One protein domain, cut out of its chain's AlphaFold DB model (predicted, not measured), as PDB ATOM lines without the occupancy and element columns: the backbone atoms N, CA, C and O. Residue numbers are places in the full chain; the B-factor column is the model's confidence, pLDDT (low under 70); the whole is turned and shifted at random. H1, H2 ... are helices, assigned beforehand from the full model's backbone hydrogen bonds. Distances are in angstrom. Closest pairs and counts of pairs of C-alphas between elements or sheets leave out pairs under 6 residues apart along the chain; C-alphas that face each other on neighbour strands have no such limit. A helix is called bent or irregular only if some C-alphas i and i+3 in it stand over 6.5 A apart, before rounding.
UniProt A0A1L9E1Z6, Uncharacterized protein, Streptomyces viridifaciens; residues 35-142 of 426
ATOM      1  N   LYS A  35     -40.618  31.314 -14.302       87.94
ATOM      2  CA  LYS A  35     -39.231  31.476 -14.784       87.94
ATOM      3  C   LYS A  35     -38.643  32.866 -14.508       87.94
ATOM      4  O   LYS A  35     -37.450  33.081 -14.665       87.94
ATOM      5  N   SER A  36     -39.485  33.838 -14.161       93.75
ATOM      6  CA  SER A  36     -39.080  35.222 -13.952       93.75
ATOM      7  C   SER A  36     -40.064  35.947 -13.037       93.75
ATOM      8  O   SER A  36     -41.273  35.749 -13.135       93.75
ATOM      9  N   TRP A  37     -39.550  36.808 -12.163       96.06
ATOM     10  CA  TRP A  37     -40.311  37.601 -11.193       96.06
ATOM     11  C   TRP A  37     -39.567  38.920 -10.887       96.06
ATOM     12  O   TRP A  37     -38.402  39.066 -11.268       96.06
ATOM     13  N   PRO A  38     -40.190  39.910 -10.220       96.88
ATOM     14  CA  PRO A  38     -39.613  41.254 -10.108       96.88
ATOM     15  C   PRO A  38     -38.208  41.303  -9.492       96.88
ATOM     16  O   PRO A  38     -37.332  41.988 -10.009       96.88
ATOM     17  N   ALA A  39     -37.966  40.551  -8.416       97.12
ATOM     18  CA  ALA A  39     -36.688  40.578  -7.705       97.12
ATOM     19  C   ALA A  39     -35.509  40.020  -8.526       97.12
ATOM     20  O   ALA A  39     -34.410  40.562  -8.440       97.12
ATOM     21  N   THR A  40     -35.729  39.014  -9.378       97.94
ATOM     22  CA  THR A  40     -34.667  38.465 -10.239       97.94
ATOM     23  C   THR A  40     -34.342  39.349 -11.455       97.94
ATOM     24  O   THR A  40     -33.296  39.191 -12.079       97.94
ATOM     25  N   ARG A  41     -35.201  40.328 -11.777       98.25
ATOM     26  CA  ARG A  41     -34.988  41.322 -12.851       98.25
ATOM     27  C   ARG A  41     -34.276  42.594 -12.386       98.25
ATOM     28  O   ARG A  41     -34.008  43.475 -13.196       98.25
ATOM     29  N   GLN A  42     -34.025  42.738 -11.086       98.38
ATOM     30  CA  GLN A  42     -33.401  43.943 -10.543       98.38
ATOM     31  C   GLN A  42     -31.968  44.103 -11.053       98.38
ATOM     32  O   GLN A  42     -31.240  43.127 -11.220       98.38
ATOM     33  N   THR A  43     -31.531  45.348 -11.238       98.38
ATOM     34  CA  THR A  43     -30.140  45.643 -11.602       98.38
ATOM     35  C   THR A  43     -29.183  45.242 -10.480       98.38
ATOM     36  O   THR A  43     -29.567  45.172  -9.308       98.38
ATOM     37  N   ARG A  44     -27.899  45.046 -10.811       98.38
ATOM     38  CA  ARG A  44     -26.854  44.770  -9.815       98.38
ATOM     39  C   ARG A  44     -26.853  45.796  -8.685       98.38
ATOM     40  O   ARG A  44     -26.830  45.418  -7.517       98.38
ATOM     41  N   ALA A  45     -26.910  47.082  -9.028       98.31
ATOM     42  CA  ALA A  45     -26.904  48.166  -8.050       98.31
ATOM     43  C   ALA A  45     -28.094  48.072  -7.080       98.31
ATOM     44  O   ALA A  45     -27.899  48.174  -5.871       98.31
ATOM     45  N   ALA A  46     -29.300  47.802  -7.592       98.38
ATOM     46  CA  ALA A  46     -30.497  47.647  -6.769       98.38
ATOM     47  C   ALA A  46     -30.410  46.421  -5.844       98.38
ATOM     48  O   ALA A  46     -30.722  46.521  -4.656       98.38
ATOM     49  N   VAL A  47     -29.924  45.282  -6.354       98.38
ATOM     50  CA  VAL A  47     -29.728  44.072  -5.540       98.38
ATOM     51  C   VAL A  47     -28.703  44.317  -4.436       98.38
ATOM     52  O   VAL A  47     -28.987  44.027  -3.276       98.38
ATOM     53  N   VAL A  48     -27.539  44.887  -4.763       98.31
ATOM     54  CA  VAL A  48     -26.487  45.174  -3.776       98.31
ATOM     55  C   VAL A  48     -26.985  46.153  -2.716       98.31
ATOM     56  O   VAL A  48     -26.803  45.891  -1.531       98.31
ATOM     57  N   ALA A  49     -27.646  47.243  -3.113       97.94
ATOM     58  CA  ALA A  49     -28.203  48.207  -2.166       97.94
ATOM     59  C   ALA A  49     -29.196  47.540  -1.203       97.94
ATOM     60  O   ALA A  49     -29.101  47.724   0.009       97.94
ATOM     61  N   ARG A  50     -30.093  46.692  -1.726       97.06
ATOM     62  CA  ARG A  50     -31.100  45.980  -0.931       97.06
ATOM     63  C   ARG A  50     -30.491  44.952   0.027       97.06
ATOM     64  O   ARG A  50     -30.870  44.913   1.191       97.06
ATOM     65  N   MET A  51     -29.538  44.136  -0.430       96.56
ATOM     66  CA  MET A  51     -28.897  43.100   0.401       96.56
ATOM     67  C   MET A  51     -27.960  43.681   1.476       96.56
ATOM     68  O   MET A  51     -27.579  42.985   2.414       96.56
ATOM     69  N   LEU A  52     -27.579  44.956   1.357       95.69
ATOM     70  CA  LEU A  52     -26.769  45.676   2.344       95.69
ATOM     71  C   LEU A  52     -27.600  46.602   3.249       95.69
ATOM     72  O   LEU A  52     -27.025  47.425   3.957       95.69
ATOM     73  N   ALA A  53     -28.924  46.449   3.255       95.62
ATOM     74  CA  ALA A  53     -29.856  47.167   4.121       95.62
ATOM     75  C   ALA A  53     -30.652  46.183   5.006       95.62
ATOM     76  O   ALA A  53     -30.679  44.983   4.713       95.62
ATOM     77  N   PRO A  54     -31.288  46.634   6.108       93.81
ATOM     78  CA  PRO A  54     -32.235  45.801   6.846       93.81
ATOM     79  C   PRO A  54     -33.337  45.244   5.918       93.81
ATOM     80  O   PRO A  54     -33.779  45.963   5.021       93.81
ATOM     81  N   PRO A  55     -33.792  43.992   6.111       93.50
ATOM     82  CA  PRO A  55     -33.376  43.050   7.154       93.50
ATOM     83  C   PRO A  55     -32.088  42.261   6.841       93.50
ATOM     84  O   PRO A  55     -31.582  41.562   7.705       93.50
ATOM     85  N   PHE A  56     -31.482  42.380   5.656       93.31
ATOM     86  CA  PHE A  56     -30.368  41.522   5.202       93.31
ATOM     87  C   PHE A  56     -29.017  41.742   5.903       93.31
ATOM     88  O   PHE A  56     -28.074  40.966   5.693       93.31
ATOM     89  N   LEU A  57     -28.911  42.776   6.742       89.75
ATOM     90  CA  LEU A  57     -27.698  43.093   7.487       89.75
ATOM     91  C   LEU A  57     -27.270  41.954   8.421       89.75
ATOM     92  O   LEU A  57     -28.069  41.361   9.141       89.75
ATOM     93  N   GLY A  58     -25.961  41.703   8.453       85.31
ATOM     94  CA  GLY A  58     -25.341  40.858   9.471       85.31
ATOM     95  C   GLY A  58     -25.364  41.509  10.858       85.31
ATOM     96  O   GLY A  58     -25.222  42.730  10.979       85.31
ATOM     97  N   GLN A  59     -25.470  40.676  11.896       84.88
ATOM     98  CA  GLN A  59     -25.553  41.116  13.295       84.88
ATOM     99  C   GLN A  59     -24.306  41.904  13.731       84.88
ATOM    100  O   GLN A  59     -24.408  42.970  14.334       84.88
ATOM    101  N   ASP A  60     -23.120  41.443  13.332       93.00
ATOM    102  CA  ASP A  60     -21.839  42.075  13.653       93.00
ATOM    103  C   ASP A  60     -21.077  42.564  12.404       93.00
ATOM    104  O   ASP A  60     -21.387  42.214  11.259       93.00
ATOM    105  N   SER A  61     -20.047  43.389  12.626       93.50
ATOM    106  CA  SER A  61     -19.240  44.003  11.559       93.50
ATOM    107  C   SER A  61     -18.544  42.976  10.655       93.50
ATOM    108  O   SER A  61     -18.524  43.126   9.429       93.50
ATOM    109  N   LYS A  62     -18.022  41.884  11.228       93.81
ATOM    110  CA  LYS A  62     -17.332  40.824  10.481       93.81
ATOM    111  C   LYS A  62     -18.312  40.065   9.592       93.81
ATOM    112  O   LYS A  62     -18.011  39.814   8.423       93.81
ATOM    113  N   THR A  63     -19.493  39.751  10.109       92.00
ATOM    114  CA  THR A  63     -20.581  39.122   9.360       92.00
ATOM    115  C   THR A  63     -21.060  40.029   8.230       92.00
ATOM    116  O   THR A  63     -21.171  39.555   7.100       92.00
ATOM    117  N   ARG A  64     -21.245  41.335   8.473       94.62
ATOM    118  CA  ARG A  64     -21.576  42.319   7.422       94.62
ATOM    119  C   ARG A  64     -20.518  42.368   6.320       94.62
ATOM    120  O   ARG A  64     -20.859  42.297   5.142       94.62
ATOM    121  N   CYS A  65     -19.237  42.418   6.687       95.12
ATOM    122  CA  CYS A  65     -18.128  42.410   5.732       95.12
ATOM    123  C   CYS A  65     -18.113  41.126   4.883       95.12
ATOM    124  O   CYS A  65     -18.019  41.192   3.657       95.12
ATOM    125  N   ASN A  66     -18.260  39.956   5.514       95.00
ATOM    126  CA  ASN A  66     -18.275  38.672   4.814       95.00
ATOM    127  C   ASN A  66     -19.502  38.515   3.908       95.00
ATOM    128  O   ASN A  66     -19.348  38.063   2.773       95.00
ATOM    129  N   ARG A  67     -20.693  38.918   4.368       94.62
ATOM    130  CA  ARG A  67     -21.931  38.935   3.572       94.62
ATOM    131  C   ARG A  67     -21.790  39.829   2.347       94.62
ATOM    132  O   ARG A  67     -22.087  39.368   1.251       94.62
ATOM    133  N   LYS A  68     -21.254  41.045   2.503       96.62
ATOM    134  CA  LYS A  68     -20.978  41.958   1.383       96.62
ATOM    135  C   LYS A  68     -19.982  41.363   0.390       96.62
ATOM    136  O   LYS A  68     -20.260  41.328  -0.801       96.62
ATOM    137  N   LEU A  69     -18.833  40.885   0.869       96.62
ATOM    138  CA  LEU A  69     -17.801  40.316   0.001       96.62
ATOM    139  C   LEU A  69     -18.339  39.133  -0.811       96.62
ATOM    140  O   LEU A  69     -18.146  39.069  -2.019       96.62
ATOM    141  N   THR A  70     -18.999  38.191  -0.142       96.62
ATOM    142  CA  THR A  70     -19.484  36.960  -0.779       96.62
ATOM    143  C   THR A  70     -20.663  37.221  -1.703       96.62
ATOM    144  O   THR A  70     -20.712  36.617  -2.766       96.62
ATOM    145  N   LEU A  71     -21.551  38.161  -1.361       97.75
ATOM    146  CA  LEU A  71     -22.585  38.658  -2.267       97.75
ATOM    147  C   LEU A  71     -21.965  39.161  -3.574       97.75
ATOM    148  O   LEU A  71     -22.336  38.686  -4.640       97.75
ATOM    149  N   LEU A  72     -20.988  40.069  -3.487       97.94
ATOM    150  CA  LEU A  72     -20.340  40.634  -4.671       97.94
ATOM    151  C   LEU A  72     -19.655  39.549  -5.507       97.94
ATOM    152  O   LEU A  72     -19.817  39.544  -6.716       97.94
ATOM    153  N   LYS A  73     -18.970  38.584  -4.878       98.19
ATOM    154  CA  LYS A  73     -18.316  37.482  -5.604       98.19
ATOM    155  C   LYS A  73     -19.292  36.526  -6.282       98.19
ATOM    156  O   LYS A  73     -19.013  36.077  -7.388       98.19
ATOM    157  N   VAL A  74     -20.434  36.238  -5.662       98.25
ATOM    158  CA  VAL A  74     -21.491  35.453  -6.316       98.25
ATOM    159  C   VAL A  74     -22.093  36.235  -7.483       98.25
ATOM    160  O   VAL A  74     -22.285  35.662  -8.547       98.25
ATOM    161  N   MET A  75     -22.336  37.538  -7.327       98.50
ATOM    162  CA  MET A  75     -22.878  38.369  -8.406       98.50
ATOM    163  C   MET A  75     -21.894  38.552  -9.567       98.50
ATOM    164  O   MET A  75     -22.316  38.442 -10.709       98.50
ATOM    165  N   ASP A  76     -20.598  38.755  -9.295       98.31
ATOM    166  CA  ASP A  76     -19.545  38.798 -10.324       98.31
ATOM    167  C   ASP A  76     -19.553  37.518 -11.161       98.31
ATOM    168  O   ASP A  76     -19.506  37.566 -12.384       98.31
ATOM    169  N   TRP A  77     -19.647  36.367 -10.495       98.25
ATOM    170  CA  TRP A  77     -19.696  35.072 -11.161       98.25
ATOM    171  C   TRP A  77     -20.976  34.870 -11.981       98.25
ATOM    172  O   TRP A  77     -20.916  34.359 -13.097       98.25
ATOM    173  N   LEU A  78     -22.133  35.306 -11.472       98.44
ATOM    174  CA  LEU A  78     -23.392  35.256 -12.222       98.44
ATOM    175  C   LEU A  78     -23.381  36.196 -13.437       98.44
ATOM    176  O   LEU A  78     -23.975  35.873 -14.462       98.44
ATOM    177  N   GLU A  79     -22.692  37.336 -13.367       98.19
ATOM    178  CA  GLU A  79     -22.567  38.264 -14.498       98.19
ATOM    179  C   GLU A  79     -21.760  37.690 -15.669       98.19
ATOM    180  O   GLU A  79     -21.987  38.093 -16.810       98.19
ATOM    181  N   MET A  80     -20.902  36.699 -15.408       97.69
ATOM    182  CA  MET A  80     -20.189  35.942 -16.446       97.69
ATOM    183  C   MET A  80     -21.104  34.994 -17.230       97.69
ATOM    184  O   MET A  80     -20.736  34.547 -18.312       97.69
ATOM    185  N   GLN A  81     -22.284  34.670 -16.696       97.75
ATOM    186  CA  GLN A  81     -23.223  33.735 -17.316       97.75
ATOM    187  C   GLN A  81     -24.202  34.478 -18.233       97.75
ATOM    188  O   GLN A  81     -24.578  35.616 -17.933       97.75
ATOM    189  N   PRO A  82     -24.670  33.859 -19.330       97.81
ATOM    190  CA  PRO A  82     -25.695  34.461 -20.173       97.81
ATOM    191  C   PRO A  82     -27.044  34.526 -19.437       97.81
ATOM    192  O   PRO A  82     -27.381  33.642 -18.653       97.81
ATOM    193  N   GLY A  83     -27.830  35.573 -19.701       97.31
ATOM    194  CA  GLY A  83     -29.178  35.735 -19.145       97.31
ATOM    195  C   GLY A  83     -29.564  37.193 -18.888       97.31
ATOM    196  O   GLY A  83     -28.722  38.044 -18.595       97.31
ATOM    197  N   ASN A  84     -30.860  37.481 -18.972       96.69
ATOM    198  CA  ASN A  84     -31.444  38.798 -18.705       96.69
ATOM    199  C   ASN A  84     -31.892  38.950 -17.245       96.69
ATOM    200  O   ASN A  84     -32.099  40.065 -16.772       96.69
ATOM    201  N   THR A  85     -32.025  37.841 -16.516       98.06
ATOM    202  CA  THR A  85     -32.335  37.825 -15.080       98.06
ATOM    203  C   THR A  85     -31.267  37.095 -14.277       98.06
ATOM    204  O   THR A  85     -30.503  36.296 -14.820       98.06
ATOM    205  N   TRP A  86     -31.214  37.340 -12.966       98.44
ATOM    206  CA  TRP A  86     -30.301  36.615 -12.079       98.44
ATOM    207  C   TRP A  86     -30.596  35.111 -12.048       98.44
ATOM    208  O   TRP A  86     -29.661  34.319 -11.960       98.44
ATOM    209  N   GLN A  87     -31.867  34.717 -12.169       97.88
ATOM    210  CA  GLN A  87     -32.277  33.317 -12.221       97.88
ATOM    211  C   GLN A  87     -31.801  32.651 -13.513       97.88
ATOM    212  O   GLN A  87     -31.190  31.594 -13.447       97.88
ATOM    213  N   GLU A  88     -31.983  33.295 -14.670       98.06
ATOM    214  CA  GLU A  88     -31.468  32.776 -15.947       98.06
ATOM    215  C   GLU A  88     -29.945  32.602 -15.913       98.06
ATOM    216  O   GLU A  88     -29.432  31.594 -16.389       98.06
ATOM    217  N   ARG A  89     -29.222  33.542 -15.291       98.50
ATOM    218  CA  ARG A  89     -27.767  33.451 -15.097       98.50
ATOM    219  C   ARG A  89     -27.372  32.295 -14.178       98.50
ATOM    220  O   ARG A  89     -26.391  31.602 -14.439       98.50
ATOM    221  N   TRP A  90     -28.136  32.064 -13.110       97.69
ATOM    222  CA  TRP A  90     -27.950  30.906 -12.236       97.69
ATOM    223  C   TRP A  90     -28.190  29.592 -12.986       97.69
ATOM    224  O   TRP A  90     -27.361  28.685 -12.896       97.69
ATOM    225  N   ASP A  91     -29.260  29.504 -13.771       96.31
ATOM    226  CA  ASP A  91     -29.592  28.311 -14.551       96.31
ATOM    227  C   ASP A  91     -28.520  28.039 -15.624       96.31
ATOM    228  O   ASP A  91     -28.037  26.912 -15.755       96.31
ATOM    229  N   ALA A  92     -28.068  29.085 -16.326       97.38
ATOM    230  CA  ALA A  92     -27.028  29.006 -17.349       97.38
ATOM    231  C   ALA A  92     -25.656  28.578 -16.805       97.38
ATOM    232  O   ALA A  92     -24.882  27.949 -17.524       97.38
ATOM    233  N   SER A  93     -25.371  28.846 -15.526       96.19
ATOM    234  CA  SER A  93     -24.127  28.401 -14.882       96.19
ATOM    235  C   SER A  93     -23.992  26.872 -14.789       96.19
ATOM    236  O   SER A  93     -22.906  26.350 -14.517       96.19
ATOM    237  N   GLY A  94     -25.107  26.140 -14.916       94.94
ATOM    238  CA  GLY A  94     -25.190  24.696 -14.691       94.94
ATOM    239  C   GLY A  94     -25.018  24.273 -13.226       94.94
ATOM    240  O   GLY A  94     -25.162  23.092 -12.909       94.94
ATOM    241  N   ALA A  95     -24.746  25.206 -12.307       93.44
ATOM    242  CA  ALA A  95     -24.579  24.908 -10.888       93.44
ATOM    243  C   ALA A  95     -25.870  24.429 -10.215       93.44
ATOM    244  O   ALA A  95     -25.803  23.702  -9.226       93.44
ATOM    245  N   GLY A  96     -27.029  24.819 -10.754       91.56
ATOM    246  CA  GLY A  96     -28.349  24.416 -10.267       91.56
ATOM    247  C   GLY A  96     -28.765  22.983 -10.622       91.56
ATOM    248  O   GLY A  96     -29.743  22.502 -10.063       91.56
ATOM    249  N   ILE A  97     -28.037  22.288 -11.509       91.69
ATOM    250  CA  ILE A  97     -28.467  20.994 -12.076       91.69
ATOM    251  C   ILE A  97     -28.378  19.853 -11.053       91.69
ATOM    252  O   ILE A  97     -29.339  19.106 -10.872       91.69
ATOM    253  N   ASP A  98     -27.235  19.705 -10.378       90.50
ATOM    254  CA  ASP A  98     -27.033  18.678  -9.353       90.50
ATOM    255  C   ASP A  98     -26.476  19.308  -8.079       90.50
ATOM    256  O   ASP A  98     -25.294  19.636  -7.989       90.50
ATOM    257  N   GLY A  99     -27.332  19.439  -7.062       90.62
ATOM    258  CA  GLY A  99     -26.933  19.984  -5.764       90.62
ATOM    259  C   GLY A  99     -25.887  19.142  -5.033       90.62
ATOM    260  O   GLY A  99     -25.262  19.634  -4.105       90.62
ATOM    261  N   ARG A 100     -25.637  17.889  -5.430       91.88
ATOM    262  CA  ARG A 100     -24.562  17.081  -4.829       91.88
ATOM    263  C   ARG A 100     -23.174  17.580  -5.228       91.88
ATOM    264  O   ARG A 100     -22.210  17.310  -4.511       91.88
ATOM    265  N   LEU A 101     -23.071  18.289  -6.351       94.00
ATOM    266  CA  LEU A 101     -21.839  18.923  -6.793       94.00
ATOM    267  C   LEU A 101     -21.689  20.282  -6.108       94.00
ATOM    268  O   LEU A 101     -22.608  21.099  -6.080       94.00
ATOM    269  N   ASP A 102     -20.508  20.540  -5.551       95.25
ATOM    270  CA  ASP A 102     -20.251  21.795  -4.853       95.25
ATOM    271  C   ASP A 102     -20.066  22.944  -5.855       95.25
ATOM    272  O   ASP A 102     -18.982  23.153  -6.406       95.25
ATOM    273  N   TRP A 103     -21.136  23.710  -6.075       96.50
ATOM    274  CA  TRP A 103     -21.164  24.867  -6.976       96.50
ATOM    275  C   TRP A 103     -20.039  25.879  -6.716       96.50
ATOM    276  O   TRP A 103     -19.597  26.567  -7.637       96.50
ATOM    277  N   ARG A 104     -19.540  25.961  -5.474       97.06
ATOM    278  CA  ARG A 104     -18.475  26.895  -5.096       97.06
ATOM    279  C   ARG A 104     -17.170  26.592  -5.817       97.06
ATOM    280  O   ARG A 104     -16.402  27.517  -6.050       97.06
ATOM    281  N   LEU A 105     -16.912  25.332  -6.176       96.12
ATOM    282  CA  LEU A 105     -15.717  24.955  -6.935       96.12
ATOM    283  C   LEU A 105     -15.744  25.557  -8.342       96.12
ATOM    284  O   LEU A 105     -14.736  26.101  -8.786       96.12
ATOM    285  N   ARG A 106     -16.910  25.525  -9.002       94.88
ATOM    286  CA  ARG A 106     -17.115  26.162 -10.309       94.88
ATOM    287  C   ARG A 106     -16.922  27.671 -10.210       94.88
ATOM    288  O   ARG A 106     -16.108  28.217 -10.942       94.88
ATOM    289  N   LEU A 107     -17.579  28.314  -9.240       96.94
ATOM    290  CA  LEU A 107     -17.407  29.748  -9.004       96.94
ATOM    291  C   LEU A 107     -15.932  30.118  -8.797       96.94
ATOM    292  O   LEU A 107     -15.453  31.069  -9.407       96.94
ATOM    293  N   ILE A 108     -15.202  29.390  -7.945       97.19
ATOM    294  CA  ILE A 108     -13.779  29.669  -7.699       97.19
ATOM    295  C   ILE A 108     -12.954  29.506  -8.979       97.19
ATOM    296  O   ILE A 108     -12.105  30.355  -9.242       97.19
ATOM    297  N   GLY A 109     -13.200  28.454  -9.765       96.38
ATOM    298  CA  GLY A 109     -12.517  28.231 -11.041       96.38
ATOM    299  C   GLY A 109     -12.735  29.377 -12.028       96.38
ATOM    300  O   GLY A 109     -11.766  29.931 -12.549       96.38
ATOM    301  N   ASP A 110     -13.987  29.795 -12.205       96.56
ATOM    302  CA  ASP A 110     -14.356  30.861 -13.138       96.56
ATOM    303  C   ASP A 110     -13.769  32.209 -12.694       96.56
ATOM    304  O   ASP A 110     -13.105  32.887 -13.477       96.56
ATOM    305  N   LEU A 111     -13.898  32.569 -11.411       96.69
ATOM    306  CA  LEU A 111     -13.308  33.805 -10.884       96.69
ATOM    307  C   LEU A 111     -11.777  33.815 -10.979       96.69
ATOM    308  O   LEU A 111     -11.190  34.877 -11.172       96.69
ATOM    309  N   LYS A 112     -11.125  32.656 -10.835       96.44
ATOM    310  CA  LYS A 112      -9.670  32.521 -10.990       96.44
ATOM    311  C   LYS A 112      -9.234  32.749 -12.436       96.44
ATOM    312  O   LYS A 112      -8.195  33.362 -12.649       96.44
ATOM    313  N   SER A 113     -10.029  32.299 -13.409       96.12
ATOM    314  CA  SER A 113      -9.716  32.442 -14.840       96.12
ATOM    315  C   SER A 113      -9.641  33.898 -15.319       96.12
ATOM    316  O   SER A 113      -8.948  34.184 -16.290       96.12
ATOM    317  N   VAL A 114     -10.299  34.818 -14.606       96.06
ATOM    318  CA  VAL A 114     -10.321  36.262 -14.904       96.06
ATOM    319  C   VAL A 114      -9.637  37.113 -13.824       96.06
ATOM    320  O   VAL A 114      -9.910  38.305 -13.714       96.06
ATOM    321  N   ASP A 115      -8.805  36.495 -12.980       93.88
ATOM    322  CA  ASP A 115      -8.084  37.143 -11.870       93.88
ATOM    323  C   ASP A 115      -8.974  37.971 -10.910       93.88
ATOM    324  O   ASP A 115      -8.588  38.995 -10.349       93.88
ATOM    325  N   ASN A 116     -10.207  37.509 -10.672       93.75
ATOM    326  CA  ASN A 116     -11.198  38.197  -9.836       93.75
ATOM    327  C   ASN A 116     -11.444  37.495  -8.483       93.75
ATOM    328  O   ASN A 116     -12.521  37.600  -7.891       93.75
ATOM    329  N   LEU A 117     -10.462  36.780  -7.924       91.06
ATOM    330  CA  LEU A 117     -10.570  36.250  -6.550       91.06
ATOM    331  C   LEU A 117     -10.284  37.321  -5.485       91.06
ATOM    332  O   LEU A 117     -10.837  37.280  -4.378       91.06
ATOM    333  N   GLY A 118      -9.467  38.318  -5.829       90.19
ATOM    334  CA  GLY A 118      -9.019  39.361  -4.913       90.19
ATOM    335  C   GLY A 118      -8.118  38.841  -3.777       90.19
ATOM    336  O   GLY A 118      -7.758  37.663  -3.737       90.19
ATOM    337  N   PRO A 119      -7.781  39.692  -2.787       88.50
ATOM    338  CA  PRO A 119      -6.709  39.416  -1.817       88.50
ATOM    339  C   PRO A 119      -6.940  38.208  -0.900       88.50
ATOM    340  O   PRO A 119      -5.999  37.648  -0.344       88.50
ATOM    341  N   ARG A 120      -8.201  37.803  -0.697       86.12
ATOM    342  CA  ARG A 120      -8.523  36.623   0.122       86.12
ATOM    343  C   ARG A 120      -8.333  35.309  -0.637       86.12
ATOM    344  O   ARG A 120      -8.302  34.261   0.013       86.12
ATOM    345  N   GLY A 121      -8.202  35.356  -1.963       91.56
ATOM    346  CA  GLY A 121      -8.006  34.183  -2.804       91.56
ATOM    347  C   GLY A 121      -9.052  33.100  -2.545       91.56
ATOM    348  O   GLY A 121     -10.212  33.372  -2.235       91.56
ATOM    349  N   GLU A 122      -8.608  31.848  -2.561       91.38
ATOM    350  CA  GLU A 122      -9.455  30.667  -2.354       91.38
ATOM    351  C   GLU A 122     -10.030  30.561  -0.924       91.38
ATOM    352  O   GLU A 122     -10.988  29.824  -0.688       91.38
ATOM    353  N   ARG A 123      -9.542  31.353   0.049       91.62
ATOM    354  CA  ARG A 123     -10.072  31.340   1.429       91.62
ATOM    355  C   ARG A 123     -11.541  31.769   1.500       91.62
ATOM    356  O   ARG A 123     -12.222  31.423   2.467       91.62
ATOM    357  N   ILE A 124     -12.048  32.486   0.489       93.75
ATOM    358  CA  ILE A 124     -13.467  32.869   0.408       93.75
ATOM    359  C   ILE A 124     -14.398  31.654   0.296       93.75
ATOM    360  O   ILE A 124     -15.551  31.750   0.710       93.75
ATOM    361  N   PHE A 125     -13.900  30.501  -0.168       94.88
ATOM    362  CA  PHE A 125     -14.673  29.271  -0.373       94.88
ATOM    363  C   PHE A 125     -15.568  28.903   0.823       94.88
ATOM    364  O   PHE A 125     -16.746  28.574   0.669       94.88
ATOM    365  N   ARG A 126     -15.035  29.029   2.044       93.62
ATOM    366  CA  ARG A 126     -15.737  28.653   3.285       93.62
ATOM    367  C   ARG A 126     -16.928  29.552   3.614       93.62
ATOM    368  O   ARG A 126     -17.802  29.134   4.364       93.62
ATOM    369  N   ILE A 127     -16.957  30.770   3.076       94.69
ATOM    370  CA  ILE A 127     -17.977  31.779   3.385       94.69
ATOM    371  C   ILE A 127     -18.913  32.074   2.207       94.69
ATOM    372  O   ILE A 127     -19.916  32.748   2.414       94.69
ATOM    373  N   LEU A 128     -18.657  31.546   1.001       96.06
ATOM    374  CA  LEU A 128     -19.465  31.816  -0.204       96.06
ATOM    375  C   LEU A 128     -20.966  31.534  -0.032       96.06
ATOM    376  O   LEU A 128     -21.790  32.242  -0.610       96.06
ATOM    377  N   GLY A 129     -21.336  30.565   0.811       96.06
ATOM    378  CA  GLY A 129     -22.736  30.295   1.144       96.06
ATOM    379  C   GLY A 129     -23.474  31.509   1.717       96.06
ATOM    380  O   GLY A 129     -24.656  31.676   1.446       96.06
ATOM    381  N   MET A 130     -22.787  32.404   2.434       95.56
ATOM    382  CA  MET A 130     -23.383  33.627   2.988       95.56
ATOM    383  C   MET A 130     -23.860  34.589   1.889       95.56
ATOM    384  O   MET A 130     -24.843  35.302   2.076       95.56
ATOM    385  N   GLY A 131     -23.180  34.611   0.741       96.06
ATOM    386  CA  GLY A 131     -23.574  35.411  -0.418       96.06
ATOM    387  C   GLY A 131     -24.791  34.816  -1.112       96.06
ATOM    388  O   GLY A 131     -25.767  35.518  -1.358       96.06
ATOM    389  N   LEU A 132     -24.767  33.503  -1.361       97.81
ATOM    390  CA  LEU A 132     -25.871  32.837  -2.048       97.81
ATOM    391  C   LEU A 132     -27.154  32.826  -1.206       97.81
ATOM    392  O   LEU A 132     -28.231  33.073  -1.738       97.81
ATOM    393  N   VAL A 133     -27.053  32.601   0.108       97.19
ATOM    394  CA  VAL A 133     -28.234  32.566   0.984       97.19
ATOM    395  C   VAL A 133     -28.948  33.921   1.040       97.19
ATOM    396  O   VAL A 133     -30.171  33.942   1.066       97.19
ATOM    397  N   GLN A 134     -28.214  35.039   0.948       95.81
ATOM    398  CA  GLN A 134     -28.800  36.381   0.818       95.81
ATOM    399  C   GLN A 134     -29.633  36.516  -0.453       95.81
ATOM    400  O   GLN A 134     -30.769  36.979  -0.405       95.81
ATOM    401  N   LEU A 135     -29.079  36.080  -1.589       98.06
ATOM    402  CA  LEU A 135     -29.778  36.128  -2.872       98.06
ATOM    403  C   LEU A 135     -31.039  35.254  -2.861       98.06
ATOM    404  O   LEU A 135     -32.052  35.657  -3.423       98.06
ATOM    405  N   ILE A 136     -31.003  34.108  -2.178       97.94
ATOM    406  CA  ILE A 136     -32.176  33.246  -1.979       97.94
ATOM    407  C   ILE A 136     -33.202  33.929  -1.061       97.94
ATOM    408  O   ILE A 136     -34.372  34.057  -1.417       97.94
ATOM    409  N   GLY A 137     -32.769  34.440   0.095       96.44
ATOM    410  CA  GLY A 137     -33.616  35.160   1.052       96.44
ATOM    411  C   GLY A 137     -34.319  36.371   0.437       96.44
ATOM    412  O   GLY A 137     -35.510  36.581   0.665       96.44
ATOM    413  N   GLY A 138     -33.614  37.111  -0.421       96.31
ATOM    414  CA  GLY A 138     -34.115  38.282  -1.140       96.31
ATOM    415  C   GLY A 138     -34.933  37.989  -2.396       96.31
ATOM    416  O   GLY A 138     -35.238  38.934  -3.135       96.31
ATOM    417  N   ASP A 139     -35.241  36.715  -2.667       96.69
ATOM    418  CA  ASP A 139     -35.888  36.268  -3.903       96.69
ATOM    419  C   ASP A 139     -35.137  36.759  -5.154       96.69
ATOM    420  O   ASP A 139     -35.730  37.004  -6.188       96.69
ATOM    421  N   VAL A 140     -33.823  36.965  -5.114       97.94
ATOM    422  CA  VAL A 140     -33.055  37.228  -6.347       97.94
ATOM    423  C   VAL A 140     -32.878  35.925  -7.126       97.94
ATOM    424  O   VAL A 140     -32.963  35.916  -8.355       97.94
ATOM    425  N   LEU A 141     -32.693  34.831  -6.385       97.50
ATOM    426  CA  LEU A 141     -32.585  33.466  -6.880       97.50
ATOM    427  C   LEU A 141     -33.607  32.579  -6.173       97.50
ATOM    428  O   LEU A 141     -33.798  32.696  -4.963       97.50
ATOM    429  N   ARG A 142     -34.205  31.650  -6.912       97.00
ATOM    430  CA  ARG A 142     -35.026  30.558  -6.383       97.00
ATOM    431  C   ARG A 142     -34.521  29.241  -6.969       97.00
ATOM    432  O   ARG A 142     -35.056  28.774  -7.973       97.00
TER     433      ARG A 142
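Overview. This is residues 35 to 142 of the 426 residues of an uncharacterized protein of Streptomyces viridifaciens (UniProt A0A1L9E1Z6). One long helix, H3, runs through the middle, and H7 crosses it at nearly a right angle. H2 lies on one side of H3 and the helical hairpin of H5 and H6 on the opposite side, while H4 packs on the last residues of H3 and H1 sits by H4. Residues 97 to 102 stick out. The 108 printed residues, with seven named helices, H1 to H7 in chain order, and no named strand, are all helix in class. The whole is compact and rounded, with a radius of gyration of the C-alphas of 13.2 A and spans of 34 by 32 by 25 A.

Along the chain. H1, residues 38 to 41, begins at C-alpha 38 (-39.613, 41.254, -10.108). H2 is residues 44 to 51. H3, residues 61 to 79, is 26.9 A long. H4 is residues 86 to 92. H5, residues 103 to 113, is 15.8 A long. H6 is residues 121 to 126, only just irregular: C-alphas 123 and 126 are 6.54 A apart. H7, residues 128 to 137, is 14.6 A long and ends at C-alpha 137 (-33.616, 35.160, 1.052).

Arrangement. H3 is the hub. Its residues 66 to 74 touch H7, about perpendicular at 81 degrees; the closest C-alphas, of Leu 71 and Gly 131, are 3.9 A apart. H2 and H3, a hairpin, only just touch, with 3 pairs of C-alphas within 8 A, the closest Arg 44 and Met 75. H3 touches H4 at Leu 78 and Arg 89, C-alphas 5.5 A apart, and H5 at Trp 77 and Leu 107, 6.2 A. H5 and H6, a hairpin, touch at a shallow tilt of 9 degrees, opposite ways, closest at Arg 104 and Phe 125. H1 and H4 only just touch, with 3 pairs within 8 A. Every O i to N i+4 pair is within hydrogen-bond range in H2, H3, H4 and H5; H7 has 5 of 6, H6 0 of 2 but 2 of 3 O i to N i+3 pairs, and H1 is too short for an i+4 pair.

Size, cuts and confidence. The C-alphas farthest apart, of Lys 35 and Pro 119, are 35.9 A apart. The printed part has no cut and no long link. Mean pLDDT of the printed part is 95.5, and no printed residue is under 70.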